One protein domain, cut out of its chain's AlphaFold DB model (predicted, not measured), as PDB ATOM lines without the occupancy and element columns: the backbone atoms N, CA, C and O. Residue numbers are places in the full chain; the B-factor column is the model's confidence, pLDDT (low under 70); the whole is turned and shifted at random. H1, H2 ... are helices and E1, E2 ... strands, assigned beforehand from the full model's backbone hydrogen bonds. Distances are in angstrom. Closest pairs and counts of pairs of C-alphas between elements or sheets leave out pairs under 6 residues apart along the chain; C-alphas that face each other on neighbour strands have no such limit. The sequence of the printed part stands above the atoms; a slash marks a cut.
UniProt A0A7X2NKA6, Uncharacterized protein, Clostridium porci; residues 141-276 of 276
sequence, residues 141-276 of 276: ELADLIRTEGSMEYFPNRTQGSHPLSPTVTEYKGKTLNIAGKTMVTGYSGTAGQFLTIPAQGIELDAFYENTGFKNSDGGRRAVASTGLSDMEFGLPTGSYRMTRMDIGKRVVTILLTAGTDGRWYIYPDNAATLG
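Overview. This is residues 141 to 276 of the 276 residues of an uncharacterized protein of Clostridium porci (UniProt A0A7X2NKA6). What does the model look like? One strongly twisted antiparallel sheet of six strands, in the order E1, E2, E3, E7, E5, E4, runs along the elongated model, with E7 near the middle; four short helices are spread about it, H1 off the sheet at the E1 end, H2 packed close by E3 and E7, H4 near E7 and E5, and H3 beside E6 toward the E4 end. What is it built of? The printed part has 136 residues with four named helices and seven named strands, in the order H1, E1, E2, E3, H2, H3, H4, E4, E5, E6, E7; the class is mixed, and under half of the residues are in named elements. How compact is it? It is compact, with a radius of gyration of the C-alphas of 15.2 A, and spans 43 by 28 by 26 A, only just elongated.

Along the chain. Where do the first elements lie? H1 is residues 151 to 154, beginning at C-alpha 151 (33.427, -46.515, -17.907); E1 is 168 to 172, E2 175 to 180 with 16.1 A, and E3 187 to 191. What follows? H2 is residues 192 to 195, H3 205 to 212 with 10.5 A, and H4 229 to 234. Where are the last strands? E4 is residues 241 to 248, 20.8 A long, E5 251 to 256 with 16.9 A, E6 265 to 267, and E7 272 to 275, ending at C-alpha 275 (24.560, -40.502, -27.867).

Arrangement. How is the sheet joined? E1, E2 and E3 form a meander, each strand the antiparallel neighbour of the one before, with N 170 and O 177 at 3.0 A and N 178 and O 189 at 2.9 A. Within hydrogen-bond range are N 190 and O 273 at 2.9 A across the antiparallel neighbours E3 and E7, N 274 and O 254 at 2.8 A across the antiparallel neighbours E7 and E5, and N 246 and O 253 at 2.8 A across the hairpin E4 and E5. Where are the helices and E6? H2 is on the sheet at a height of 6.2 A, with the C-alphas of Ala 192 and Ala 273 closest to each other for H2 and E7, at 5.2 A; H4 only grazes the sheet, and H1 is not on it. E6 pairs with no named strand; its closest C-alpha pair with H3 is Tyr 266 and Leu 205, 5.4 A. How are the helix backbones? In H3 and H4 every O i to N i+4 pair is within hydrogen-bond range; H1 and H2 are too short for one.

Size, cuts and confidence. How large is it, and is it cut? The two C-alphas farthest apart, of Gly 150 and Asp 262, are 46.2 A apart, and the printed part has no cut. Which links are long, and where is confidence low? The links H1 to E1 and H3 to H4 are long; pLDDT is under 70 at residues 164 to 167 and 215 to 241.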
ATOM      1  N   GLU A 141      34.348 -36.268 -23.305       96.00
ATOM      2  CA  GLU A 141      34.263 -36.812 -21.938       96.00
ATOM      3  C   GLU A 141      33.215 -37.921 -21.831       96.00
ATOM      4  O   GLU A 141      33.446 -38.928 -21.171       96.00
ATOM      5  N   LEU A 142      32.072 -37.758 -22.503       96.81
ATOM      6  CA  LEU A 142      31.029 -38.781 -22.551       96.81
ATOM      7  C   LEU A 142      31.268 -39.770 -23.691       96.81
ATOM      8  O   LEU A 142      31.137 -40.981 -23.496       96.81
ATOM      9  N   ALA A 143      31.620 -39.272 -24.878       96.44
ATOM     10  CA  ALA A 143      31.744 -40.104 -26.067       96.44
ATOM     11  C   ALA A 143      32.851 -41.162 -25.945       96.44
ATOM     12  O   ALA A 143      32.671 -42.283 -26.425       96.44
ATOM     13  N   ASP A 144      33.968 -40.857 -25.288       96.50
ATOM     14  CA  ASP A 144      35.093 -41.791 -25.170       96.50
ATOM     15  C   ASP A 144      34.831 -42.906 -24.146       96.50
ATOM     16  O   ASP A 144      35.437 -43.974 -24.217       96.50
ATOM     17  N   LEU A 145      33.864 -42.719 -23.243       97.00
ATOM     18  CA  LEU A 145      33.448 -43.742 -22.279       97.00
ATOM     19  C   LEU A 145      32.597 -44.849 -22.918       97.00
ATOM     20  O   LEU A 145      32.525 -45.958 -22.388       97.00
ATOM     21  N   ILE A 146      31.957 -44.579 -24.061       95.75
ATOM     22  CA  ILE A 146      31.087 -45.553 -24.729       95.75
ATOM     23  C   ILE A 146      31.900 -46.759 -25.194       95.75
ATOM     24  O   ILE A 146      32.789 -46.649 -26.045       95.75
ATOM     25  N   ARG A 147      31.496 -47.928 -24.685       94.50
ATOM     26  CA  ARG A 147      32.126 -49.235 -24.897       94.50
ATOM     27  C   ARG A 147      33.581 -49.296 -24.416       94.50
ATOM     28  O   ARG A 147      34.380 -50.037 -24.988       94.50
ATOM     29  N   THR A 148      33.892 -48.554 -23.355       95.69
ATOM     30  CA  THR A 148      35.198 -48.569 -22.686       95.69
ATOM     31  C   THR A 148      35.105 -49.281 -21.338       95.69
ATOM     32  O   THR A 148      34.205 -49.010 -20.538       95.69
ATOM     33  N   GLU A 149      36.029 -50.206 -21.076       94.94
ATOM     34  CA  GLU A 149      36.106 -50.937 -19.806       94.94
ATOM     35  C   GLU A 149      36.245 -49.969 -18.619       94.94
ATOM     36  O   GLU A 149      36.930 -48.953 -18.713       94.94
ATOM     37  N   GLY A 150      35.542 -50.243 -17.518       94.31
ATOM     38  CA  GLY A 150      35.541 -49.371 -16.334       94.31
ATOM     39  C   GLY A 150      34.763 -48.058 -16.492       94.31
ATOM     40  O   GLY A 150      34.657 -47.302 -15.534       94.31
ATOM     41  N   SER A 151      34.146 -47.781 -17.648       95.62
ATOM     42  CA  SER A 151      33.427 -46.515 -17.907       95.62
ATOM     43  C   SER A 151      32.338 -46.162 -16.889       95.62
ATOM     44  O   SER A 151      32.074 -44.984 -16.660       95.62
ATOM     45  N   MET A 152      31.729 -47.151 -16.230       92.81
ATOM     46  CA  MET A 152      30.736 -46.899 -15.180       92.81
ATOM     47  C   MET A 152      31.339 -46.221 -13.936       92.81
ATOM     48  O   MET A 152      30.615 -45.542 -13.211       92.81
ATOM     49  N   GLU A 153      32.643 -46.372 -13.682       93.94
ATOM     50  CA  GLU A 153      33.347 -45.763 -12.541       93.94
ATOM     51  C   GLU A 153      33.455 -44.241 -12.657       93.94
ATOM     52  O   GLU A 153      33.526 -43.554 -11.640       93.94
ATOM     53  N   TYR A 154      33.373 -43.710 -13.881       94.75
ATOM     54  CA  TYR A 154      33.320 -42.270 -14.131       94.75
ATOM     55  C   TYR A 154      32.091 -41.606 -13.488       94.75
ATOM     56  O   TYR A 154      32.110 -40.417 -13.178       94.75
ATOM     57  N   PHE A 155      31.029 -42.377 -13.233       93.31
ATOM     58  CA  PHE A 155      29.791 -41.897 -12.625       93.31
ATOM     59  C   PHE A 155      29.617 -42.491 -11.217       93.31
ATOM     60  O   PHE A 155      28.775 -43.372 -11.013       93.31
ATOM     61  N   PRO A 156      30.402 -42.061 -10.210       89.38
ATOM     62  CA  PRO A 156      30.387 -42.670  -8.879       89.38
ATOM     63  C   PRO A 156      29.065 -42.449  -8.129       89.38
ATOM     64  O   PRO A 156      28.680 -43.289  -7.324       89.38
ATOM     65  N   ASN A 157      28.344 -41.366  -8.439       90.75
ATOM     66  CA  ASN A 157      27.066 -41.004  -7.812       90.75
ATOM     67  C   ASN A 157      25.842 -41.462  -8.625       90.75
ATOM     68  O   ASN A 157      24.742 -40.939  -8.448       90.75
ATOM     69  N   ARG A 158      26.028 -42.408  -9.551       91.25
ATOM     70  CA  ARG A 158      24.931 -42.936 -10.365       91.25
ATOM     71  C   ARG A 158      23.954 -43.755  -9.519       91.25
ATOM     72  O   ARG A 158      24.357 -44.516  -8.643       91.25
ATOM     73  N   THR A 159      22.676 -43.660  -9.846       87.62
ATOM     74  CA  THR A 159      21.605 -44.480  -9.280       87.62
ATOM     75  C   THR A 159      21.152 -45.485 -10.326       87.62
ATOM     76  O   THR A 159      20.709 -45.107 -11.408       87.62
ATOM     77  N   GLN A 160      21.267 -46.774 -10.022       81.50
ATOM     78  CA  GLN A 160      20.771 -47.828 -10.897       81.50
ATOM     79  C   GLN A 160      19.319 -48.139 -10.540       81.50
ATOM     80  O   GLN A 160      19.022 -48.455  -9.388       81.50
ATOM     81  N   GLY A 161      18.416 -48.052 -11.517       70.44
ATOM     82  CA  GLY A 161      17.040 -48.480 -11.297       70.44
ATOM     83  C   GLY A 161      16.945 -49.990 -11.059       70.44
ATOM     84  O   GLY A 161      17.769 -50.773 -11.531       70.44
ATOM     85  N   SER A 162      15.929 -50.402 -10.306       71.25
ATOM     86  CA  SER A 162      15.750 -51.792  -9.878       71.25
ATOM     87  C   SER A 162      15.293 -52.737 -10.991       71.25
ATOM     88  O   SER A 162      15.338 -53.947 -10.787       71.25
ATOM     89  N   HIS A 163      14.858 -52.224 -12.146       77.19
ATOM     90  CA  HIS A 163      14.326 -53.002 -13.271       77.19
ATOM     91  C   HIS A 163      15.296 -53.049 -14.466       77.19
ATOM     92  O   HIS A 163      16.063 -52.104 -14.659       77.19
ATOM     93  N   PRO A 164      15.298 -54.103 -15.312       68.69
ATOM     94  CA  PRO A 164      16.324 -54.295 -16.336       68.69
ATOM     95  C   PRO A 164      16.323 -53.229 -17.435       68.69
ATOM     96  O   PRO A 164      17.368 -53.020 -18.045       68.69
ATOM     97  N   LEU A 165      15.179 -52.574 -17.665       68.50
ATOM     98  CA  LEU A 165      15.052 -51.427 -18.571       68.50
ATOM     99  C   LEU A 165      15.209 -50.068 -17.892       68.50
ATOM    100  O   LEU A 165      15.215 -49.055 -18.588       68.50
ATOM    101  N   SER A 166      15.265 -50.007 -16.560       69.62
ATOM    102  CA  SER A 166      15.466 -48.721 -15.906       69.62
ATOM    103  C   SER A 166      16.863 -48.212 -16.251       69.62
ATOM    104  O   SER A 166      17.836 -48.958 -16.085       69.62
ATOM    105  N   PRO A 167      16.991 -46.961 -16.723       68.69
ATOM    106  CA  PRO A 167      18.300 -46.404 -16.994       68.69
ATOM    107  C   PRO A 167      19.108 -46.332 -15.697       68.69
ATOM    108  O   PRO A 167      18.565 -46.188 -14.597       68.69
ATOM    109  N   THR A 168      20.428 -46.414 -15.831       81.62
ATOM    110  CA  THR A 168      21.301 -45.940 -14.761       81.62
ATOM    111  C   THR A 168      21.353 -44.426 -14.874       81.62
ATOM    112  O   THR A 168      21.683 -43.911 -15.931       81.62
ATOM    113  N   VAL A 169      21.004 -43.701 -13.823       85.31
ATOM    114  CA  VAL A 169      20.835 -42.245 -13.881       85.31
ATOM    115  C   VAL A 169      21.943 -41.557 -13.103       85.31
ATOM    116  O   VAL A 169      22.324 -42.008 -12.028       85.31
ATOM    117  N   THR A 170      22.451 -40.444 -13.614       91.12
ATOM    118  CA  THR A 170      23.357 -39.546 -12.887       91.12
ATOM    119  C   THR A 170      22.994 -38.096 -13.178       91.12
ATOM    120  O   THR A 170      22.238 -37.808 -14.105       91.12
ATOM    121  N   GLU A 171      23.556 -37.166 -12.417       90.62
ATOM    122  CA  GLU A 171      23.607 -35.764 -12.819       90.62
ATOM    123  C   GLU A 171      24.874 -35.510 -13.648       90.62
ATOM    124  O   GLU A 171      25.959 -35.982 -13.298       90.62
ATOM    125  N   TYR A 172      24.742 -34.774 -14.751       91.56
ATOM    126  CA  TYR A 172      25.854 -34.279 -15.557       91.56
ATOM    127  C   TYR A 172      25.517 -32.881 -16.087       91.56
ATOM    128  O   TYR A 172      24.485 -32.685 -16.732       91.56
ATOM    129  N   LYS A 173      26.384 -31.897 -15.808       89.88
ATOM    130  CA  LYS A 173      26.165 -30.469 -16.126       89.88
ATOM    131  C   LYS A 173      24.823 -29.920 -15.605       89.88
ATOM    132  O   LYS A 173      24.140 -29.182 -16.307       89.88
ATOM    133  N   GLY A 174      24.434 -30.291 -14.381       86.88
ATOM    134  CA  GLY A 174      23.206 -29.799 -13.742       86.88
ATOM    135  C   GLY A 174      21.908 -30.378 -14.311       86.88
ATOM    136  O   GLY A 174      20.829 -29.907 -13.956       86.88
ATOM    137  N   LYS A 175      21.991 -31.375 -15.202       85.00
ATOM    138  CA  LYS A 175      20.833 -32.074 -15.765       85.00
ATOM    139  C   LYS A 175      20.958 -33.577 -15.594       85.00
ATOM    140  O   LYS A 175      22.058 -34.127 -15.522       85.00
ATOM    141  N   THR A 176      19.811 -34.238 -15.545       84.38
ATOM    142  CA  THR A 176      19.725 -35.694 -15.543       84.38
ATOM    143  C   THR A 176      20.354 -36.259 -16.814       84.38
ATOM    144  O   THR A 176      20.099 -35.773 -17.914       84.38
ATOM    145  N   LEU A 177      21.180 -37.287 -16.656       86.81
ATOM    146  CA  LEU A 177      21.765 -38.066 -17.735       86.81
ATOM    147  C   LEU A 177      21.421 -39.536 -17.505       86.81
ATOM    148  O   LEU A 177      21.797 -40.120 -16.485       86.81
ATOM    149  N   ASN A 178      20.722 -40.129 -18.465       87.31
ATOM    150  CA  ASN A 178      20.459 -41.558 -18.493       87.31
ATOM    151  C   ASN A 178      21.633 -42.256 -19.176       87.31
ATOM    152  O   ASN A 178      22.026 -41.897 -20.282       87.31
ATOM    153  N   ILE A 179      22.182 -43.260 -18.514       87.94
ATOM    154  CA  ILE A 179      23.287 -44.090 -18.973       87.94
ATOM    155  C   ILE A 179      22.704 -45.445 -19.359       87.94
ATOM    156  O   ILE A 179      22.111 -46.150 -18.533       87.94
ATOM    157  N   ALA A 180      22.892 -45.815 -20.621       83.12
ATOM    158  CA  ALA A 180      22.584 -47.146 -21.109       83.12
ATOM    159  C   ALA A 180      23.738 -48.104 -20.782       83.12
ATOM    160  O   ALA A 180      24.912 -47.758 -20.933       83.12
ATOM    161  N   GLY A 181      23.390 -49.328 -20.384       77.69
ATOM    162  CA  GLY A 181      24.344 -50.379 -20.025       77.69
ATOM    163  C   GLY A 181      24.449 -50.617 -18.514       77.69
ATOM    164  O   GLY A 181      24.142 -49.752 -17.698       77.69
ATOM    165  N   LYS A 182      24.830 -51.845 -18.133       76.25
ATOM    166  CA  LYS A 182      24.902 -52.284 -16.722       76.25
ATOM    167  C   LYS A 182      26.330 -52.323 -16.181       76.25
ATOM    168  O   LYS A 182      26.591 -51.839 -15.087       76.25
ATOM    169  N   THR A 183      27.244 -52.927 -16.935       84.44
ATOM    170  CA  THR A 183      28.658 -53.099 -16.551       84.44
ATOM    171  C   THR A 183      29.581 -52.102 -17.240       84.44
ATOM    172  O   THR A 183      30.686 -51.846 -16.775       84.44
ATOM    173  N   MET A 184      29.122 -51.537 -18.351       90.88
ATOM    174  CA  MET A 184      29.854 -50.627 -19.213       90.88
ATOM    175  C   MET A 184      28.846 -49.699 -19.881       90.88
ATOM    176  O   MET A 184      27.741 -50.140 -20.204       90.88
ATOM    177  N   VAL A 185      29.239 -48.453 -20.120       92.44
ATOM    178  CA  VAL A 185      28.434 -47.498 -20.879       92.44
ATOM    179  C   VAL A 185      28.272 -47.998 -22.314       92.44
ATOM    180  O   VAL A 185      29.254 -48.234 -23.021       92.44
ATOM    181  N   THR A 186      27.033 -48.119 -22.775       88.94
ATOM    182  CA  THR A 186      26.701 -48.433 -24.174       88.94
ATOM    183  C   THR A 186      26.074 -47.263 -24.921       88.94
ATOM    184  O   THR A 186      25.897 -47.362 -26.129       88.94
ATOM    185  N   GLY A 187      25.751 -46.183 -24.216       89.19
ATOM    186  CA  GLY A 187      25.186 -44.958 -24.761       89.19
ATOM    187  C   GLY A 187      24.554 -44.113 -23.661       89.19
ATOM    188  O   GLY A 187      24.597 -44.478 -22.483       89.19
ATOM    189  N   TYR A 188      23.951 -43.005 -24.061       88.94
ATOM    190  CA  TYR A 188      23.292 -42.060 -23.179       88.94
ATOM    191  C   TYR A 188      22.002 -41.527 -23.792       88.94
ATOM    192  O   TYR A 188      21.922 -41.361 -25.011       88.94
ATOM    193  N   SER A 189      21.070 -41.148 -22.921       85.12
ATOM    194  CA  SER A 189      19.933 -40.286 -23.248       85.12
ATOM    195  C   SER A 189      19.947 -39.076 -22.313       85.12
ATOM    196  O   SER A 189      20.142 -39.210 -21.103       85.12
ATOM    197  N   GLY A 190      19.787 -37.884 -22.870       87.12
ATOM    198  CA  GLY A 190      19.961 -36.620 -22.159       87.12
ATOM    199  C   GLY A 190      19.557 -35.451 -23.046       87.12
ATOM    200  O   GLY A 190      18.591 -35.557 -23.801       87.12
ATOM    201  N   THR A 191      20.301 -34.349 -22.984       89.81
ATOM    202  CA  THR A 191      20.057 -33.169 -23.822       89.81
ATOM    203  C   THR A 191      21.169 -32.917 -24.838       89.81
ATOM    204  O   THR A 191      22.326 -33.302 -24.644       89.81
ATOM    205  N   ALA A 192      20.844 -32.223 -25.929       93.25
ATOM    206  CA  ALA A 192      21.787 -31.905 -26.997       93.25
ATOM    207  C   ALA A 192      23.026 -31.154 -26.477       93.25
ATOM    208  O   ALA A 192      24.142 -31.461 -26.887       93.25
ATOM    209  N   GLY A 193      22.856 -30.236 -25.521       94.94
ATOM    210  CA  GLY A 193      23.944 -29.483 -24.885       94.94
ATOM    211  C   GLY A 193      24.851 -30.314 -23.965       94.94
ATOM    212  O   GLY A 193      25.980 -29.909 -23.670       94.94
ATOM    213  N   GLN A 194      24.402 -31.490 -23.512       95.69
ATOM    214  CA  GLN A 194      25.271 -32.435 -22.803       95.69
ATOM    215  C   GLN A 194      26.215 -33.158 -23.774       95.69
ATOM    216  O   GLN A 194      27.349 -33.457 -23.390       95.69
ATOM    217  N   PHE A 195      25.790 -33.398 -25.019       96.94
ATOM    218  CA  PHE A 195      26.556 -34.163 -26.014       96.94
ATOM    219  C   PHE A 195      27.315 -33.301 -27.018       96.94
ATOM    220  O   PHE A 195      28.355 -33.727 -27.509       96.94
ATOM    221  N   LEU A 196      26.831 -32.102 -27.315       96.38
ATOM    222  CA  LEU A 196      27.398 -31.187 -28.297       96.38
ATOM    223  C   LEU A 196      27.508 -29.782 -27.702       96.38
ATOM    224  O   LEU A 196      26.721 -29.392 -26.840       96.38
ATOM    225  N   THR A 197      28.445 -28.980 -28.199       96.00
ATOM    226  CA  THR A 197      28.569 -27.561 -27.822       96.00
ATOM    227  C   THR A 197      27.528 -26.687 -28.536       96.00
ATOM    228  O   THR A 197      27.880 -25.792 -29.303       96.00
ATOM    229  N   ILE A 198      26.240 -26.971 -28.319       95.69
ATOM    230  CA  ILE A 198      25.123 -26.206 -28.893       95.69
ATOM    231  C   ILE A 198      25.098 -24.789 -28.288       95.69
ATOM    232  O   ILE A 198      25.192 -24.660 -27.063       95.69
ATOM    233  N   PRO A 199      24.969 -23.722 -29.101       94.88
ATOM    234  CA  PRO A 199      24.854 -22.356 -28.589       94.88
ATOM    235  C   PRO A 199      23.601 -22.181 -27.720       94.88
ATOM    236  O   PRO A 199      22.556 -22.763 -28.000       94.88
ATOM    237  N   ALA A 200      23.688 -21.342 -26.683       92.25
ATOM    238  CA  ALA A 200      22.598 -21.128 -25.725       92.25
ATOM    239  C   ALA A 200      21.307 -20.623 -26.391       92.25
ATOM    240  O   ALA A 200      20.214 -21.056 -26.037       92.25
ATOM    241  N   GLN A 201      21.450 -19.752 -27.389       91.00
ATOM    242  CA  GLN A 201      20.359 -19.216 -28.203       91.00
ATOM    243  C   GLN A 201      19.782 -20.219 -29.220       91.00
ATOM    244  O   GLN A 201      18.833 -19.895 -29.926       91.00
ATOM    245  N   GLY A 202      20.352 -21.423 -29.315       94.19
ATOM    246  CA  GLY A 202      20.009 -22.413 -30.327       94.19
ATOM    247  C   GLY A 202      20.571 -22.096 -31.713       94.19
ATOM    248  O   GLY A 202      21.194 -21.058 -31.957       94.19
ATOM    249  N   ILE A 203      20.386 -23.040 -32.625       94.69
ATOM    250  CA  ILE A 203      20.860 -22.974 -34.006       94.69
ATOM    251  C   ILE A 203      19.831 -23.616 -34.935       94.69
ATOM    252  O   ILE A 203      19.247 -24.650 -34.615       94.69
ATOM    253  N   GLU A 204      19.593 -22.981 -36.074       93.25
ATOM    254  CA  GLU A 204      18.757 -23.513 -37.148       93.25
ATOM    255  C   GLU A 204      19.435 -24.742 -37.790       93.25
ATOM    256  O   GLU A 204      20.662 -24.844 -37.835       93.25
ATOM    257  N   LEU A 205      18.655 -25.724 -38.237       90.56
ATOM    258  CA  LEU A 205      19.154 -27.030 -38.671       90.56
ATOM    259  C   LEU A 205      20.119 -26.960 -39.873       90.56
ATOM    260  O   LEU A 205      21.144 -27.647 -39.870       90.56
ATOM    261  N   ASP A 206      19.845 -26.136 -40.883       88.94
ATOM    262  CA  ASP A 206      20.764 -25.945 -42.011       88.94
ATOM    263  C   ASP A 206      22.056 -25.241 -41.587       88.94
ATOM    264  O   ASP A 206      23.144 -25.647 -42.017       88.94
ATOM    265  N   ALA A 207      21.966 -24.240 -40.709       92.50
ATOM    266  CA  ALA A 207      23.121 -23.589 -40.094       92.50
ATOM    267  C   ALA A 207      23.959 -24.584 -39.275       92.50
ATOM    268  O   ALA A 207      25.189 -24.590 -39.341       92.50
ATOM    269  N   PHE A 208      23.305 -25.492 -38.555       93.69
ATOM    270  CA  PHE A 208      23.955 -26.567 -37.818       93.69
ATOM    271  C   PHE A 208      24.707 -27.532 -38.744       93.69
ATOM    272  O   PHE A 208      25.862 -27.884 -38.480       93.69
ATOM    273  N   TYR A 209      24.101 -27.924 -39.867       90.69
ATOM    274  CA  TYR A 209      24.777 -28.737 -40.879       90.69
ATOM    275  C   TYR A 209      25.921 -27.990 -41.573       90.69
ATOM    276  O   TYR A 209      26.931 -28.597 -41.930       90.69
ATOM    277  N   GLU A 210      25.796 -26.678 -41.769       91.06
ATOM    278  CA  GLU A 210      26.888 -25.850 -42.279       91.06
ATOM    279  C   GLU A 210      28.068 -25.807 -41.303       91.06
ATOM    280  O   GLU A 210      29.208 -25.975 -41.732       91.06
ATOM    281  N   ASN A 211      27.796 -25.622 -40.011       93.62
ATOM    282  CA  ASN A 211      28.817 -25.541 -38.972       93.62
ATOM    283  C   ASN A 211      29.558 -26.875 -38.778       93.62
ATOM    284  O   ASN A 211      30.786 -26.910 -38.730       93.62
ATOM    285  N   THR A 212      28.812 -27.977 -38.692       89.50
ATOM    286  CA  THR A 212      29.366 -29.313 -38.410       89.50
ATOM    287  C   THR A 212      29.949 -29.991 -39.649       89.50
ATOM    288  O   THR A 212      30.690 -30.967 -39.534       89.50
ATOM    289  N   GLY A 213      29.592 -29.517 -40.848       84.38
ATOM    290  CA  GLY A 213      29.920 -30.173 -42.114       84.38
ATOM    291  C   GLY A 213      29.212 -31.517 -42.317       84.38
ATOM    292  O   GLY A 213      29.499 -32.219 -43.292       84.38
ATOM    293  N   PHE A 214      28.295 -31.885 -41.417       76.88
ATOM    294  CA  PHE A 214      27.577 -33.147 -41.470       76.88
ATOM    295  C   PHE A 214      26.579 -33.174 -42.636       76.88
ATOM    296  O   PHE A 214      25.954 -32.172 -42.991       76.88
ATOM    297  N   LYS A 215      26.424 -34.359 -43.227       64.06
ATOM    298  CA  LYS A 215      25.393 -34.679 -44.217       64.06
ATOM    299  C   LYS A 215      24.684 -35.934 -43.732       64.06
ATOM    300  O   LYS A 215      25.368 -36.884 -43.357       64.06
ATOM    301  N   ASN A 216      23.352 -35.940 -43.741       57.81
ATOM    302  CA  ASN A 216      22.607 -37.131 -43.341       57.81
ATOM    303  C   ASN A 216      22.853 -38.298 -44.320       57.81
ATOM    304  O   ASN A 216      23.453 -38.121 -45.384       57.81
ATOM    305  N   SER A 217      22.397 -39.500 -43.959       52.81
ATOM    306  CA  SER A 217      22.598 -40.732 -44.740       52.81
ATOM    307  C   SER A 217      22.078 -40.662 -46.184       52.81
ATOM    308  O   SER A 217      22.577 -41.391 -47.037       52.81
ATOM    309  N   ASP A 218      21.146 -39.751 -46.476       53.44
ATOM    310  CA  ASP A 218      20.577 -39.530 -47.812       53.44
ATOM    311  C   ASP A 218      21.269 -38.383 -48.571       53.44
ATOM    312  O   ASP A 218      20.772 -37.901 -49.590       53.44
ATOM    313  N   GLY A 219      22.397 -37.886 -48.055       52.03
ATOM    314  CA  GLY A 219      23.137 -36.759 -48.621       52.03
ATOM    315  C   GLY A 219      22.425 -35.407 -48.489       52.03
ATOM    316  O   GLY A 219      22.872 -34.427 -49.088       52.03
ATOM    317  N   GLY A 220      21.333 -35.345 -47.722       57.91
ATOM    318  CA  GLY A 220      20.503 -34.165 -47.520       57.91
ATOM    319  C   GLY A 220      20.793 -33.409 -46.221       57.91
ATOM    320  O   GLY A 220      21.415 -33.915 -45.285       57.91
ATOM    321  N   ARG A 221      20.299 -32.172 -46.179       62.41
ATOM    322  CA  ARG A 221      20.184 -31.330 -44.986       62.41
ATOM    323  C   ARG A 221      18.703 -31.207 -44.648       62.41
ATOM    324  O   ARG A 221      18.015 -30.325 -45.139       62.41
ATOM    325  N   ARG A 222      18.161 -32.215 -43.973       66.31
ATOM    326  CA  ARG A 222      16.738 -32.261 -43.620       66.31
ATOM    327  C   ARG A 222      16.532 -33.122 -42.393       66.31
ATOM    328  O   ARG A 222      17.300 -34.066 -42.177       66.31
ATOM    329  N   ALA A 223      15.470 -32.807 -41.654       63.94
ATOM    330  CA  ALA A 223      14.952 -33.679 -40.615       63.94
ATOM    331  C   ALA A 223      14.781 -35.100 -41.174       63.94
ATOM    332  O   ALA A 223      14.473 -35.286 -42.356       63.94
ATOM    333  N   VAL A 224      15.031 -36.094 -40.334       63.06
ATOM    334  CA  VAL A 224      14.915 -37.511 -40.674       63.06
ATOM    335  C   VAL A 224      13.721 -38.110 -39.943       63.06
ATOM    336  O   VAL A 224      13.361 -37.663 -38.853       63.06
ATOM    337  N   ALA A 225      13.106 -39.106 -40.574       56.75
ATOM    338  CA  ALA A 225      11.989 -39.852 -40.022       56.75
ATOM    339  C   ALA A 225      12.431 -40.677 -38.809       56.75
ATOM    340  O   ALA A 225      13.409 -41.426 -38.895       56.75
ATOM    341  N   SER A 226      11.705 -40.556 -37.700       58.88
ATOM    342  CA  SER A 226      11.841 -41.452 -36.557       58.88
ATOM    343  C   SER A 226      11.417 -42.876 -36.938       58.88
ATOM    344  O   SER A 226      10.538 -43.082 -37.777       58.88
ATOM    345  N   THR A 227      12.138 -43.864 -36.405       54.75
ATOM    346  CA  THR A 227      11.849 -45.293 -36.599       54.75
ATOM    347  C   THR A 227      12.192 -46.111 -35.349       54.75
ATOM    348  O   THR A 227      13.222 -45.886 -34.693       54.75
ATOM    349  N   GLY A 228      11.353 -47.098 -35.037       59.56
ATOM    350  CA  GLY A 228      11.605 -48.189 -34.096       59.56
ATOM    351  C   GLY A 228      12.021 -47.738 -32.692       59.56
ATOM    352  O   GLY A 228      11.189 -47.435 -31.845       59.56
ATOM    353  N   LEU A 229      13.325 -47.755 -32.403       57.69
ATOM    354  CA  LEU A 229      13.854 -47.361 -31.089       57.69
ATOM    355  C   LEU A 229      13.822 -45.845 -30.867       57.69
ATOM    356  O   LEU A 229      13.608 -45.412 -29.743       57.69
ATOM    357  N   SER A 230      14.024 -45.044 -31.916       56.44
ATOM    358  CA  SER A 230      13.981 -43.575 -31.804       56.44
ATOM    359  C   SER A 230      12.564 -43.059 -31.556       56.44
ATOM    360  O   SER A 230      12.374 -42.145 -30.763       56.44
ATOM    361  N   ASP A 231      11.582 -43.724 -32.153       55.59
ATOM    362  CA  ASP A 231      10.163 -43.556 -31.862       55.59
ATOM    363  C   ASP A 231       9.852 -43.794 -30.377       55.59
ATOM    364  O   ASP A 231       9.276 -42.945 -29.710       55.59
ATOM    365  N   MET A 232      10.303 -44.925 -29.823       56.09
ATOM    366  CA  MET A 232      10.088 -45.259 -28.410       56.09
ATOM    367  C   MET A 232      10.840 -44.340 -27.440       56.09
ATOM    368  O   MET A 232      10.386 -44.145 -26.311       56.09
ATOM    369  N   GLU A 233      12.017 -43.856 -27.835       62.44
ATOM    370  CA  GLU A 233      12.885 -43.032 -26.991       62.44
ATOM    371  C   GLU A 233      12.412 -41.578 -26.940       62.44
ATOM    372  O   GLU A 233      12.435 -40.957 -25.880       62.44
ATOM    373  N   PHE A 234      11.949 -41.046 -28.074       58.28
ATOM    374  CA  PHE A 234      11.428 -39.686 -28.167       58.28
ATOM    375  C   PHE A 234       9.901 -39.609 -28.099       58.28
ATOM    376  O   PHE A 234       9.377 -38.508 -28.105       58.28
ATOM    377  N   GLY A 235       9.183 -40.735 -28.054       55.94
ATOM    378  CA  GLY A 235       7.716 -40.790 -28.124       55.94
ATOM    379  C   GLY A 235       7.103 -40.343 -29.455       55.94
ATOM    380  O   GLY A 235       5.897 -40.155 -29.544       55.94
ATOM    381  N   LEU A 236       7.911 -40.168 -30.499       51.19
ATOM    382  CA  LEU A 236       7.489 -39.616 -31.787       51.19
ATOM    383  C   LEU A 236       6.716 -40.628 -32.617       51.19
ATOM    384  O   LEU A 236       7.306 -41.681 -32.801       51.19
ATOM    385  N   PRO A 237       5.535 -40.329 -33.206       49.59
ATOM    386  CA  PRO A 237       4.841 -41.237 -34.132       49.59
ATOM    387  C   PRO A 237       5.769 -41.802 -35.221       49.59
ATOM    388  O   PRO A 237       6.612 -41.049 -35.716       49.59
ATOM    389  N   THR A 238       5.617 -43.074 -35.627       51.31
ATOM    390  CA  THR A 238       6.533 -43.691 -36.608       51.31
ATOM    391  C   THR A 238       6.561 -42.850 -37.867       51.31
ATOM    392  O   THR A 238       5.528 -42.419 -38.378       51.31
ATOM    393  N   GLY A 239       7.762 -42.602 -38.378       50.53
ATOM    394  CA  GLY A 239       7.928 -41.814 -39.587       50.53
ATOM    395  C   GLY A 239       7.875 -40.302 -39.361       50.53
ATOM    396  O   GLY A 239       7.868 -39.556 -40.341       50.53
ATOM    397  N   SER A 240       7.873 -39.815 -38.114       57.47
ATOM    398  CA  SER A 240       7.879 -38.375 -37.834       57.47
ATOM    399  C   SER A 240       9.205 -37.743 -38.251       57.47
ATOM    400  O   SER A 240      10.259 -38.027 -37.681       57.47
ATOM    401  N   TYR A 241       9.167 -36.824 -39.218       64.56
ATOM    402  CA  TYR A 241      10.333 -36.063 -39.684       64.56
ATOM    403  C   TYR A 241      10.688 -34.919 -38.723       64.56
ATOM    404  O   TYR A 241      10.618 -33.745 -39.081       64.56
ATOM    405  N   ARG A 242      11.044 -35.261 -37.481       74.19
ATOM    406  CA  ARG A 242      11.275 -34.293 -36.390       74.19
ATOM    407  C   ARG A 242      12.570 -34.514 -35.623       74.19
ATOM    408  O   ARG A 242      12.749 -33.964 -34.544       74.19
ATOM    409  N   MET A 243      13.495 -35.299 -36.164       77.69
ATOM    410  CA  MET A 243      14.808 -35.488 -35.552       77.69
ATOM    411  C   MET A 243      15.934 -35.224 -36.550       77.69
ATOM    412  O   MET A 243      15.733 -35.240 -37.763       77.69
ATOM    413  N   THR A 244      17.139 -35.001 -36.046       84.62
ATOM    414  CA  THR A 244      18.371 -35.111 -36.831       84.62
ATOM    415  C   THR A 244      19.230 -36.216 -36.243       84.62
ATOM    416  O   THR A 244      19.266 -36.407 -35.027       84.62
ATOM    417  N   ARG A 245      19.929 -36.953 -37.104       85.38
ATOM    418  CA  ARG A 245      20.879 -37.989 -36.711       85.38
ATOM    419  C   ARG A 245      22.226 -37.672 -37.331       85.38
ATOM    420  O   ARG A 245      22.290 -37.459 -38.536       85.38
ATOM    421  N   MET A 246      23.272 -37.680 -36.515       85.19
ATOM    422  CA  MET A 246      24.651 -37.428 -36.909       85.19
ATOM    423  C   MET A 246      25.546 -38.616 -36.605       85.19
ATOM    424  O   MET A 246      25.631 -39.040 -35.456       85.19
ATOM    425  N   ASP A 247      26.283 -39.083 -37.607       85.69
ATOM    426  CA  ASP A 247      27.358 -40.054 -37.423       85.69
ATOM    427  C   ASP A 247      28.705 -39.306 -37.327       85.69
ATOM    428  O   ASP A 247      29.165 -38.678 -38.282       85.69
ATOM    429  N   ILE A 248      29.338 -39.351 -36.151       85.06
ATOM    430  CA  ILE A 248      30.622 -38.705 -35.847       85.06
ATOM    431  C   ILE A 248      31.648 -39.806 -35.563       85.06
ATOM    432  O   ILE A 248      31.789 -40.304 -34.443       85.06
ATOM    433  N   GLY A 249      32.360 -40.241 -36.603       85.69
ATOM    434  CA  GLY A 249      33.285 -41.371 -36.506       85.69
ATOM    435  C   GLY A 249      32.552 -42.673 -36.163       85.69
ATOM    436  O   GLY A 249      31.826 -43.209 -36.991       85.69
ATOM    437  N   LYS A 250      32.761 -43.199 -34.948       87.25
ATOM    438  CA  LYS A 250      32.079 -44.408 -34.432       87.25
ATOM    439  C   LYS A 250      30.891 -44.089 -33.520       87.25
ATOM    440  O   LYS A 250      30.420 -44.990 -32.827       87.25
ATOM    441  N   ARG A 251      30.501 -42.818 -33.435       91.25
ATOM    442  CA  ARG A 251      29.447 -42.335 -32.546       91.25
ATOM    443  C   ARG A 251      28.249 -41.879 -33.340       91.25
ATOM    444  O   ARG A 251      28.405 -41.379 -34.451       91.25
ATOM    445  N   VAL A 252      27.082 -42.016 -32.736       89.25
ATOM    446  CA  VAL A 252      25.824 -41.535 -33.294       89.25
ATOM    447  C   VAL A 252      25.181 -40.597 -32.291       89.25
ATOM    448  O   VAL A 252      24.947 -40.989 -31.153       89.25
ATOM    449  N   VAL A 253      24.880 -39.373 -32.717       91.00
ATOM    450  CA  VAL A 253      24.061 -38.430 -31.951       91.00
ATOM    451  C   VAL A 253      22.713 -38.306 -32.637       91.00
ATOM    452  O   VAL A 253      22.664 -38.001 -33.827       91.00
ATOM    453  N   THR A 254      21.623 -38.517 -31.908       87.56
ATOM    454  CA  THR A 254      20.268 -38.242 -32.412       87.56
ATOM    455  C   THR A 254      19.648 -37.147 -31.565       87.56
ATOM    456  O   THR A 254      19.768 -37.196 -30.348       87.56
ATOM    457  N   ILE A 255      19.023 -36.152 -32.187       86.06
ATOM    458  CA  ILE A 255      18.469 -34.980 -31.502       86.06
ATOM    459  C   ILE A 255      17.042 -34.761 -31.982       86.06
ATOM    460  O   ILE A 255      16.807 -34.686 -33.190       86.06
ATOM    461  N   LEU A 256      16.116 -34.626 -31.040       80.94
ATOM    462  CA  LEU A 256      14.755 -34.178 -31.298       80.94
ATOM    463  C   LEU A 256      14.768 -32.681 -31.639       80.94
ATOM    464  O   LEU A 256      15.321 -31.877 -30.894       80.94
ATOM    465  N   LEU A 257      14.177 -32.305 -32.769       83.44
ATOM    466  CA  LEU A 257      14.180 -30.936 -33.277       83.44
ATOM    467  C   LEU A 257      13.014 -30.125 -32.702       83.44
ATOM    468  O   LEU A 257      11.941 -30.655 -32.427       83.44
ATOM    469  N   THR A 258      13.214 -28.813 -32.595       81.88
ATOM    470  CA  THR A 258      12.165 -27.846 -32.243       81.88
ATOM    471  C   THR A 258      11.628 -27.199 -33.514       81.88
ATOM    472  O   THR A 258      12.412 -26.676 -34.307       81.88
ATOM    473  N   ALA A 259      10.310 -27.230 -33.726       79.44
ATOM    474  CA  ALA A 259       9.682 -26.544 -34.852       79.44
ATOM    475  C   ALA A 259       9.631 -25.032 -34.590       79.44
ATOM    476  O   ALA A 259       9.160 -24.595 -33.540       79.44
ATOM    477  N   GLY A 260      10.098 -24.229 -35.543       76.62
ATOM    478  CA  GLY A 260       9.897 -22.784 -35.535       76.62
ATOM    479  C   GLY A 260       8.577 -22.388 -36.188       76.62
ATOM    480  O   GLY A 260       8.046 -23.088 -37.051       76.62
ATOM    481  N   THR A 261       8.065 -21.208 -35.834       75.31
ATOM    482  CA  THR A 261       6.856 -20.639 -36.459       75.31
ATOM    483  C   THR A 261       7.073 -20.219 -37.915       75.31
ATOM    484  O   THR A 261       6.123 -19.882 -38.613       75.31
ATOM    485  N   ASP A 262       8.322 -20.209 -38.378       76.19
ATOM    486  CA  ASP A 262       8.728 -19.919 -39.752       76.19
ATOM    487  C   ASP A 262       8.827 -21.182 -40.631       76.19
ATOM    488  O   ASP A 262       9.247 -21.105 -41.788       76.19
ATOM    489  N   GLY A 263       8.437 -22.341 -40.089       77.00
ATOM    490  CA  GLY A 263       8.481 -23.629 -40.775       77.00
ATOM    491  C   GLY A 263       9.872 -24.265 -40.824       77.00
ATOM    492  O   GLY A 263      10.063 -25.222 -41.577       77.00
ATOM    493  N   ARG A 264      10.846 -23.752 -40.061       83.56
ATOM    494  CA  ARG A 264      12.196 -24.326 -39.956       83.56
ATOM    495  C   ARG A 264      12.362 -25.175 -38.703       83.56
ATOM    496  O   ARG A 264      11.541 -25.148 -37.788       83.56
ATOM    497  N   TRP A 265      13.454 -25.930 -38.673       86.88
ATOM    498  CA  TRP A 265      13.837 -26.760 -37.538       86.88
ATOM    499  C   TRP A 265      15.012 -26.151 -36.790       86.88
ATOM    500  O   TRP A 265      15.952 -25.644 -37.398       86.88
ATOM    501  N   TYR A 266      14.978 -26.265 -35.469       89.19
ATOM    502  CA  TYR A 266      15.967 -25.684 -34.573       89.19
ATOM    503  C   TYR A 266      16.468 -26.703 -33.558       89.19
ATOM    504  O   TYR A 266      15.749 -27.621 -33.156       89.19
ATOM    505  N   ILE A 267      17.712 -26.509 -33.129       92.81
ATOM    506  CA  ILE A 267      18.367 -27.274 -32.075       92.81
ATOM    507  C   ILE A 267      18.773 -26.308 -30.965       92.81
ATOM    508  O   ILE A 267      19.574 -25.398 -31.175       92.81
ATOM    509  N   TYR A 268      18.263 -26.552 -29.768       92.94
ATOM    510  CA  TYR A 268      18.602 -25.875 -28.525       92.94
ATOM    511  C   TYR A 268      19.353 -26.835 -27.594       92.94
ATOM    512  O   TYR A 268      19.202 -28.055 -27.709       92.94
ATOM    513  N   PRO A 269      20.135 -26.324 -26.626       93.12
ATOM    514  CA  PRO A 269      20.871 -27.167 -25.678       93.12
ATOM    515  C   PRO A 269      19.988 -28.140 -24.885       93.12
ATOM    516  O   PRO A 269      20.467 -29.181 -24.438       93.12
ATOM    517  N   ASP A 270      18.711 -27.802 -24.729       87.06
ATOM    518  CA  ASP A 270      17.741 -28.552 -23.937       87.06
ATOM    519  C   ASP A 270      16.924 -29.556 -24.745       87.06
ATOM    520  O   ASP A 270      16.168 -30.327 -24.157       87.06
ATOM    521  N   ASN A 271      17.102 -29.604 -26.069       86.50
ATOM    522  CA  ASN A 271      16.452 -30.627 -26.872       86.50
ATOM    523  C   ASN A 271      16.871 -32.022 -26.416       86.50
ATOM    524  O   ASN A 271      18.056 -32.273 -26.190       86.50
ATOM    525  N   ALA A 272      15.897 -32.927 -26.321       82.50
ATOM    526  CA  ALA A 272      16.153 -34.327 -26.032       82.50
ATOM    527  C   ALA A 272      17.107 -34.910 -27.078       82.50
ATOM    528  O   ALA A 272      16.973 -34.659 -28.280       82.50
ATOM    529  N   ALA A 273      18.081 -35.680 -26.616       84.19
ATOM    530  CA  ALA A 273      19.074 -36.281 -27.479       84.19
ATOM    531  C   ALA A 273      19.532 -37.639 -26.948       84.19
ATOM    532  O   ALA A 273      19.409 -37.944 -25.759       84.19
ATOM    533  N   THR A 274      20.133 -38.422 -27.836       88.00
ATOM    534  CA  THR A 274      20.864 -39.640 -27.504       88.00
ATOM    535  C   THR A 274      22.269 -39.599 -28.080       88.00
ATOM    536  O   THR A 274      22.517 -38.953 -29.100       88.00
ATOM    537  N   LEU A 275      23.185 -40.302 -27.422       91.19
ATOM    538  CA  LEU A 275      24.560 -40.502 -27.867       91.19
ATOM    539  C   LEU A 275      24.923 -41.985 -27.715       91.19
ATOM    540  O   LEU A 275      24.878 -42.511 -26.606       91.19
ATOM    541  N   GLY A 276      25.299 -42.653 -28.808       88.81
ATOM    542  CA  GLY A 276      25.648 -44.084 -28.849       88.81
ATOM    543  C   GLY A 276      26.896 -44.408 -29.656       88.81
ATOM    544  O   GLY A 276      27.412 -43.507 -30.356       88.81
TER     545      GLY A 276